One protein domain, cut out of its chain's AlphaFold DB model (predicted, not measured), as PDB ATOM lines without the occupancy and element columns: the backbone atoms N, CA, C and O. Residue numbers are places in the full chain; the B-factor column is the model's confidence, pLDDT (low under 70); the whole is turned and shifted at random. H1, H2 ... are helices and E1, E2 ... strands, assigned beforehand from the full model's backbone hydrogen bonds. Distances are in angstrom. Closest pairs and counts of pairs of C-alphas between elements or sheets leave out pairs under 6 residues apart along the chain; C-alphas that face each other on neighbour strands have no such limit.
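Overview. This is residues 12 to 64 of the 68 residues of an uncharacterized protein of Candidatus Methanofishera endochildressiae (UniProt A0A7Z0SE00). One longer helix, H3, makes one side of a small frame, and the short strand E1 lies across from it, with residues 25 to 26 turned back beside E1. The short helix H2 joins H3 near one end of the frame, H4 is near the other end, H1 lies at the outer end of the E1 side, and residues 55 to 64 fold back from H4 toward E1. The printed part has 53 residues with four named helices and one named strand, in the order H1, E1, H2, H3, H4, and the class is mostly helix. The whole is compact, with a radius of gyration of the C-alphas of 10.4 A, and spans 30 by 23 by 15 A.

Arrangement. H1, residues 12 to 15, only just touches H2, residues 27 to 32, with 3 pairs of C-alphas within 8 A, the closest being those of Lys 15 and Asp 28 at 4.8 A. Residues 18 to 20, E1, pair antiparallel with residues 25 to 26, and E1 pairs with no named strand. The closest C-alphas of E1 and H2 are those of Ile 19 and Val 27, 5.4 A apart. H3, residues 34 to 45, only just touches H2, only at the corner by their link, with 3 pairs of C-alphas within 8 A and with its residues 36 to 37 alone. The closest C-alphas of H2 and H3 are those of Ala 30 and Ala 36, at 6.0 A. H2 and H3 run opposite ways at a steep tilt of 60 degrees. E1 and H3 are only just apart, with their closest C-alphas at 8.0 A. H4, residues 51 to 54, touches no helix and is only just apart from E1, at 8.5 A. Every O i to N i+4 pair is within hydrogen-bond range in H2 and H3; H1 and H4 are too short for such a pair, and their one O i to N i+3 pair is within range in H1 but not in H4.

Along the chain. H1 begins at C-alpha 12, (205.056, 205.412, 220.148). E1 is 5.4 A long and H2 is 8.7 A long. H3 runs 17.1 A, from C-alpha 34 at (221.600, 192.587, 220.213) to C-alpha 45 at (220.742, 181.374, 207.319). H4 ends at C-alpha 54, (206.475, 188.694, 204.171).

Size, cuts and confidence. The two C-alphas farthest apart are those of Ala 12 and Leu 46, 32.5 A. The printed part has no cut and no long link. The mean pLDDT of the printed part is 91.8, and residues 12 to 13 are under 70.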
ATOM      1  N   ALA A  12     205.335 206.744 219.604       51.25
ATOM      2  CA  ALA A  12     205.056 205.412 220.148       51.25
ATOM      3  C   ALA A  12     204.967 204.370 219.021       51.25
ATOM      4  O   ALA A  12     205.636 203.346 219.061       51.25
ATOM      5  N   LYS A  13     204.262 204.706 217.931       57.59
ATOM      6  CA  LYS A  13     204.061 203.798 216.789       57.59
ATOM      7  C   LYS A  13     205.347 203.364 216.088       57.59
ATOM      8  O   LYS A  13     205.338 202.331 215.436       57.59
ATOM      9  N   THR A  14     206.432 204.132 216.182       76.94
ATOM     10  CA  THR A  14     207.685 203.803 215.486       76.94
ATOM     11  C   THR A  14     208.530 202.778 216.224       76.94
ATOM     12  O   THR A  14     209.313 202.096 215.579       76.94
ATOM     13  N   LYS A  15     208.406 202.682 217.554       83.12
ATOM     14  CA  LYS A  15     209.201 201.754 218.368       83.12
ATOM     15  C   LYS A  15     208.657 200.331 218.297       83.12
ATOM     16  O   LYS A  15     209.416 199.404 218.041       83.12
ATOM     17  N   ASP A  16     207.338 200.198 218.402       86.44
ATOM     18  CA  ASP A  16     206.642 198.910 218.303       86.44
ATOM     19  C   ASP A  16     206.446 198.444 216.849       86.44
ATOM     20  O   ASP A  16     205.959 197.343 216.599       86.44
ATOM     21  N   ALA A  17     206.800 199.276 215.861       89.88
ATOM     22  CA  ALA A  17     206.694 198.897 214.457       89.88
ATOM     23  C   ALA A  17     207.614 197.702 214.150       89.88
ATOM     24  O   ALA A  17     208.793 197.740 214.514       89.88
ATOM     25  N   PRO A  18     207.130 196.666 213.439       92.12
ATOM     26  CA  PRO A  18     207.958 195.535 213.058       92.12
ATOM     27  C   PRO A  18     209.013 195.964 212.035       92.12
ATOM     28  O   PRO A  18     208.691 196.435 210.942       92.12
ATOM     29  N   ILE A  19     210.283 195.747 212.373       92.56
ATOM     30  CA  ILE A  19     211.402 195.842 211.436       92.56
ATOM     31  C   ILE A  19     211.581 194.529 210.670       92.56
ATOM     32  O   ILE A  19     211.913 194.543 209.486       92.56
ATOM     33  N   CYS A  20     211.303 193.385 211.312       95.75
ATOM     34  CA  CYS A  20     211.361 192.078 210.672       95.75
ATOM     35  C   CYS A  20     210.025 191.334 210.700       95.75
ATOM     36  O   CYS A  20     209.690 190.628 211.647       95.75
ATOM     37  N   TYR A  21     209.313 191.393 209.577       95.12
ATOM     38  CA  TYR A  21     208.011 190.749 209.374       95.12
ATOM     39  C   TYR A  21     208.047 189.211 209.388       95.12
ATOM     40  O   TYR A  21     207.012 188.572 209.547       95.12
ATOM     41  N   CYS A  22     209.220 188.585 209.232       96.12
ATOM     42  CA  CYS A  22     209.342 187.129 209.369       96.12
ATOM     43  C   CYS A  22     209.215 186.654 210.819       96.12
ATOM     44  O   CYS A  22     208.660 185.585 211.066       96.12
ATOM     45  N   PHE A  23     209.748 187.434 211.752       95.81
ATOM     46  CA  PHE A  23     209.974 186.992 213.125       95.81
ATOM     47  C   PHE A  23     209.328 187.907 214.164       95.81
ATOM     48  O   PHE A  23     209.470 187.663 215.352       95.81
ATOM     49  N   GLY A  24     208.620 188.948 213.722       94.50
ATOM     50  CA  GLY A  24     207.926 189.878 214.608       94.50
ATOM     51  C   GLY A  24     208.851 190.828 215.365       94.50
ATOM     52  O   GLY A  24     208.387 191.463 216.299       94.50
ATOM     53  N   VAL A  25     210.122 190.950 214.966       95.25
ATOM     54  CA  VAL A  25     211.066 191.853 215.640       95.25
ATOM     55  C   VAL A  25     210.673 193.297 215.364       95.25
ATOM     56  O   VAL A  25     210.526 193.685 214.200       95.25
ATOM     57  N   SER A  26     210.533 194.076 216.426       94.75
ATOM     58  CA  SER A  26     210.235 195.505 216.420       94.75
ATOM     59  C   SER A  26     211.490 196.375 216.286       94.75
ATOM     60  O   SER A  26     212.625 195.908 216.418       94.75
ATOM     61  N   VAL A  27     211.300 197.666 216.007       91.81
ATOM     62  CA  VAL A  27     212.391 198.653 215.995       91.81
ATOM     63  C   VAL A  27     213.039 198.772 217.376       91.81
ATOM     64  O   VAL A  27     214.260 198.877 217.457       91.81
ATOM     65  N   ASP A  28     212.249 198.741 218.453       92.88
ATOM     66  CA  ASP A  28     212.770 198.833 219.819       92.88
ATOM     67  C   ASP A  28     213.651 197.625 220.172       92.88
ATOM     68  O   ASP A  28     214.784 197.798 220.621       92.88
ATOM     69  N   GLU A  29     213.202 196.408 219.849       94.12
ATOM     70  CA  GLU A  29     214.010 195.197 220.022       94.12
ATOM     71  C   GLU A  29     215.287 195.244 219.180       94.12
ATOM     72  O   GLU A  29     216.361 194.917 219.672       94.12
ATOM     73  N   ALA A  30     215.218 195.699 217.928       92.88
ATOM     74  CA  ALA A  30     216.402 195.794 217.077       92.88
ATOM     75  C   ALA A  30     217.435 196.830 217.556       92.88
ATOM     76  O   ALA A  30     218.608 196.722 217.193       92.88
ATOM     77  N   LEU A  31     217.013 197.831 218.335       91.56
ATOM     78  CA  LEU A  31     217.886 198.859 218.905       91.56
ATOM     79  C   LEU A  31     218.475 198.451 220.257       91.56
ATOM     80  O   LEU A  31     219.641 198.743 220.517       91.56
ATOM     81  N   HIS A  32     217.683 197.808 221.117       92.56
ATOM     82  CA  HIS A  32     218.063 197.545 222.507       92.56
ATOM     83  C   HIS A  32     218.437 196.085 222.783       92.56
ATOM     84  O   HIS A  32     219.049 195.807 223.812       92.56
ATOM     85  N   ASN A  33     218.098 195.156 221.885       93.06
ATOM     86  CA  ASN A  33     218.385 193.736 222.037       93.06
ATOM     87  C   ASN A  33     219.335 193.236 220.925       93.06
ATOM     88  O   ASN A  33     218.887 192.917 219.818       93.06
ATOM     89  N   PRO A  34     220.651 193.112 221.195       88.44
ATOM     90  CA  PRO A  34     221.600 192.587 220.213       88.44
ATOM     91  C   PRO A  34     221.291 191.137 219.803       88.44
ATOM     92  O   PRO A  34     221.546 190.761 218.653       88.44
ATOM     93  N   ASP A  35     220.667 190.349 220.686       94.81
ATOM     94  CA  ASP A  35     220.284 188.966 220.395       94.81
ATOM     95  C   ASP A  35     219.163 188.896 219.356       94.81
ATOM     96  O   ASP A  35     219.108 187.941 218.583       94.81
ATOM     97  N   ALA A  36     218.316 189.927 219.250       94.94
ATOM     98  CA  ALA A  36     217.276 189.981 218.224       94.94
ATOM     99  C   ALA A  36     217.890 189.965 216.816       94.94
ATOM    100  O   ALA A  36     217.445 189.219 215.941       94.94
ATOM    101  N   LYS A  37     218.965 190.733 216.593       94.31
ATOM    102  CA  LYS A  37     219.689 190.727 215.313       94.31
ATOM    103  C   LYS A  37     220.368 189.381 215.066       94.31
ATOM    104  O   LYS A  37     220.260 188.849 213.961       94.31
ATOM    105  N   ALA A  38     221.036 188.817 216.074       95.38
ATOM    106  CA  ALA A  38     221.702 187.518 215.958       95.38
ATOM    107  C   ALA A  38     220.710 186.389 215.628       95.38
ATOM    108  O   ALA A  38     220.949 185.604 214.707       95.38
ATOM    109  N   PHE A  39     219.560 186.367 216.303       96.44
ATOM    110  CA  PHE A  39     218.465 185.438 216.049       96.44
ATOM    111  C   PHE A  39     217.963 185.538 214.605       96.44
ATOM    112  O   PHE A  39     217.896 184.530 213.903       96.44
ATOM    113  N   VAL A  40     217.672 186.749 214.122       96.06
ATOM    114  CA  VAL A  40     217.201 186.955 212.743       96.06
ATOM    115  C   VAL A  40     218.248 186.490 211.729       96.06
ATOM    116  O   VAL A  40     217.883 185.858 210.739       96.06
ATOM    117  N   ILE A  41     219.538 186.758 211.968       95.62
ATOM    118  CA  ILE A  41     220.631 186.271 211.111       95.62
ATOM    119  C   ILE A  41     220.624 184.740 211.063       95.62
ATOM    120  O   ILE A  41     220.565 184.180 209.968       95.62
ATOM    121  N   GLN A  42     220.623 184.070 212.218       97.19
ATOM    122  CA  GLN A  42     220.630 182.607 212.290       97.19
ATOM    123  C   GLN A  42     219.414 181.995 211.592       97.19
ATOM    124  O   GLN A  42     219.561 181.125 210.737       97.19
ATOM    125  N   GLN A  43     218.206 182.476 211.889       97.19
ATOM    126  CA  GLN A  43     216.992 181.943 211.270       97.19
ATOM    127  C   GLN A  43     216.945 182.200 209.756       97.19
ATOM    128  O   GLN A  43     216.429 181.378 209.001       97.19
ATOM    129  N   THR A  44     217.515 183.316 209.291       94.88
ATOM    130  CA  THR A  44     217.638 183.605 207.855       94.88
ATOM    131  C   THR A  44     218.628 182.657 207.176       94.88
ATOM    132  O   THR A  44     218.339 182.171 206.085       94.88
ATOM    133  N   GLN A  45     219.761 182.351 207.817       95.50
ATOM    134  CA  GLN A  45     220.742 181.374 207.319       95.50
ATOM    135  C   GLN A  45     220.177 179.949 207.268       95.50
ATOM    136  O   GLN A  45     220.524 179.189 206.373       95.50
ATOM    137  N   LEU A  46     219.265 179.609 208.182       96.88
ATOM    138  CA  LEU A  46     218.521 178.344 208.171       96.88
ATOM    139  C   LEU A  46     217.366 178.319 207.154       96.88
ATOM    140  O   LEU A  46     216.610 177.355 207.120       96.88
ATOM    141  N   HIS A  47     217.206 179.363 206.335       94.50
ATOM    142  CA  HIS A  47     216.117 179.502 205.363       94.50
ATOM    143  C   HIS A  47     214.698 179.495 205.972       94.50
ATOM    144  O   HIS A  47     213.717 179.300 205.258       94.50
ATOM    145  N   ASN A  48     214.548 179.824 207.263       95.44
ATOM    146  CA  ASN A  48     213.253 179.878 207.963       95.44
ATOM    147  C   ASN A  48     212.458 181.174 207.706       95.44
ATOM    148  O   ASN A  48     211.506 181.492 208.421       95.44
ATOM    149  N   CYS A  49     212.844 181.968 206.707       95.12
ATOM    150  CA  CYS A  49     212.229 183.257 206.426       95.12
ATOM    151  C   CYS A  49     211.939 183.447 204.941       95.12
ATOM    152  O   CYS A  49     212.774 183.193 204.080       95.12
ATOM    153  N   ALA A  50     210.756 183.988 204.658       94.50
ATOM    154  CA  ALA A  50     210.281 184.322 203.322       94.50
ATOM    155  C   ALA A  50     210.202 185.848 203.138       94.50
ATOM    156  O   ALA A  50     209.127 186.392 202.889       94.50
ATOM    157  N   CYS A  51     211.328 186.560 203.293       93.50
ATOM    158  CA  CYS A  51     211.375 188.032 203.221       93.50
ATOM    159  C   CYS A  51     210.750 188.602 201.944       93.50
ATOM    160  O   CYS A  51     210.071 189.617 202.017       93.50
ATOM    161  N   ALA A  52     210.950 187.945 200.798       91.44
ATOM    162  CA  ALA A  52     210.416 188.398 199.514       91.44
ATOM    163  C   ALA A  52     208.878 188.500 199.494       91.44
ATOM    164  O   ALA A  52     208.334 189.267 198.710       91.44
ATOM    165  N   ILE A  53     208.196 187.739 200.358       93.88
ATOM    166  CA  ILE A  53     206.730 187.690 200.450       93.88
ATOM    167  C   ILE A  53     206.240 188.403 201.718       93.88
ATOM    168  O   ILE A  53     205.252 189.125 201.682       93.88
ATOM    169  N   ARG A  54     206.917 188.194 202.857       92.75
ATOM    170  CA  ARG A  54     206.475 188.694 204.171       92.75
ATOM    171  C   ARG A  54     206.885 190.140 204.437       92.75
ATOM    172  O   ARG A  54     206.180 190.824 205.166       92.75
ATOM    173  N   ASN A  55     208.020 190.599 203.903       93.81
ATOM    174  CA  ASN A  55     208.453 191.984 204.074       93.81
ATOM    175  C   ASN A  55     207.838 192.845 202.954       93.81
ATOM    176  O   ASN A  55     208.157 192.599 201.791       93.81
ATOM    177  N   PRO A  56     207.036 193.882 203.267       92.50
ATOM    178  CA  PRO A  56     206.433 194.771 202.266       92.50
ATOM    179  C   PRO A  56     207.439 195.412 201.302       92.50
ATOM    180  O   PRO A  56     207.097 195.757 200.176       92.50
ATOM    181  N   SER A  57     208.693 195.566 201.730       90.94
ATOM    182  CA  SER A  57     209.775 196.098 200.894       90.94
ATOM    183  C   SER A  57     210.334 195.099 199.868       90.94
ATOM    184  O   SER A  57     211.204 195.468 199.079       90.94
ATOM    185  N   GLY A  58     209.906 193.831 199.907       92.88
ATOM    186  CA  GLY A  58     210.382 192.756 199.030       92.88
ATOM    187  C   GLY A  58     211.834 192.325 199.274       92.88
ATOM    188  O   GLY A  58     212.385 191.542 198.503       92.88
ATOM    189  N   ARG A  59     212.485 192.823 200.334       94.25
ATOM    190  CA  ARG A  59     213.900 192.565 200.654       94.25
ATOM    191  C   ARG A  59     214.087 192.039 202.075       94.25
ATOM    192  O   ARG A  59     213.177 192.068 202.899       94.25
ATOM    193  N   CYS A  60     215.290 191.552 202.375       95.00
ATOM    194  CA  CYS A  60     215.603 191.052 203.708       95.00
ATOM    195  C   CYS A  60     215.560 192.161 204.771       95.00
ATOM    196  O   CYS A  60     216.209 193.193 204.599       95.00
ATOM    197  N   CYS A  61     214.840 191.911 205.874       95.19
ATOM    198  CA  CYS A  61     214.703 192.844 207.001       95.19
ATOM    199  C   CYS A  61     216.057 193.219 207.626       95.19
ATOM    200  O   CYS A  61     216.218 194.321 208.136       95.19
ATOM    201  N   LEU A  62     217.070 192.343 207.514       94.31
ATOM    202  CA  LEU A  62     218.441 192.586 207.982       94.31
ATOM    203  C   LEU A  62     219.069 193.866 207.414       94.31
ATOM    204  O   LEU A  62     219.966 194.425 208.039       94.31
ATOM    205  N   LYS A  63     218.607 194.344 206.251       93.06
ATOM    206  CA  LYS A  63     219.088 195.598 205.659       93.06
ATOM    207  C   LYS A  63     218.610 196.839 206.417       93.06
ATOM    208  O   LYS A  63     219.259 197.877 206.319       93.06
ATOM    209  N   ASP A  64     217.504 196.724 207.145       90.50
ATOM    210  CA  ASP A  64     216.899 197.819 207.897       90.50
ATOM    211  C   ASP A  64     217.382 197.838 209.367       90.50
ATOM    212  O   ASP A  64     217.207 198.843 210.051       90.50
TER     213      ASP A  64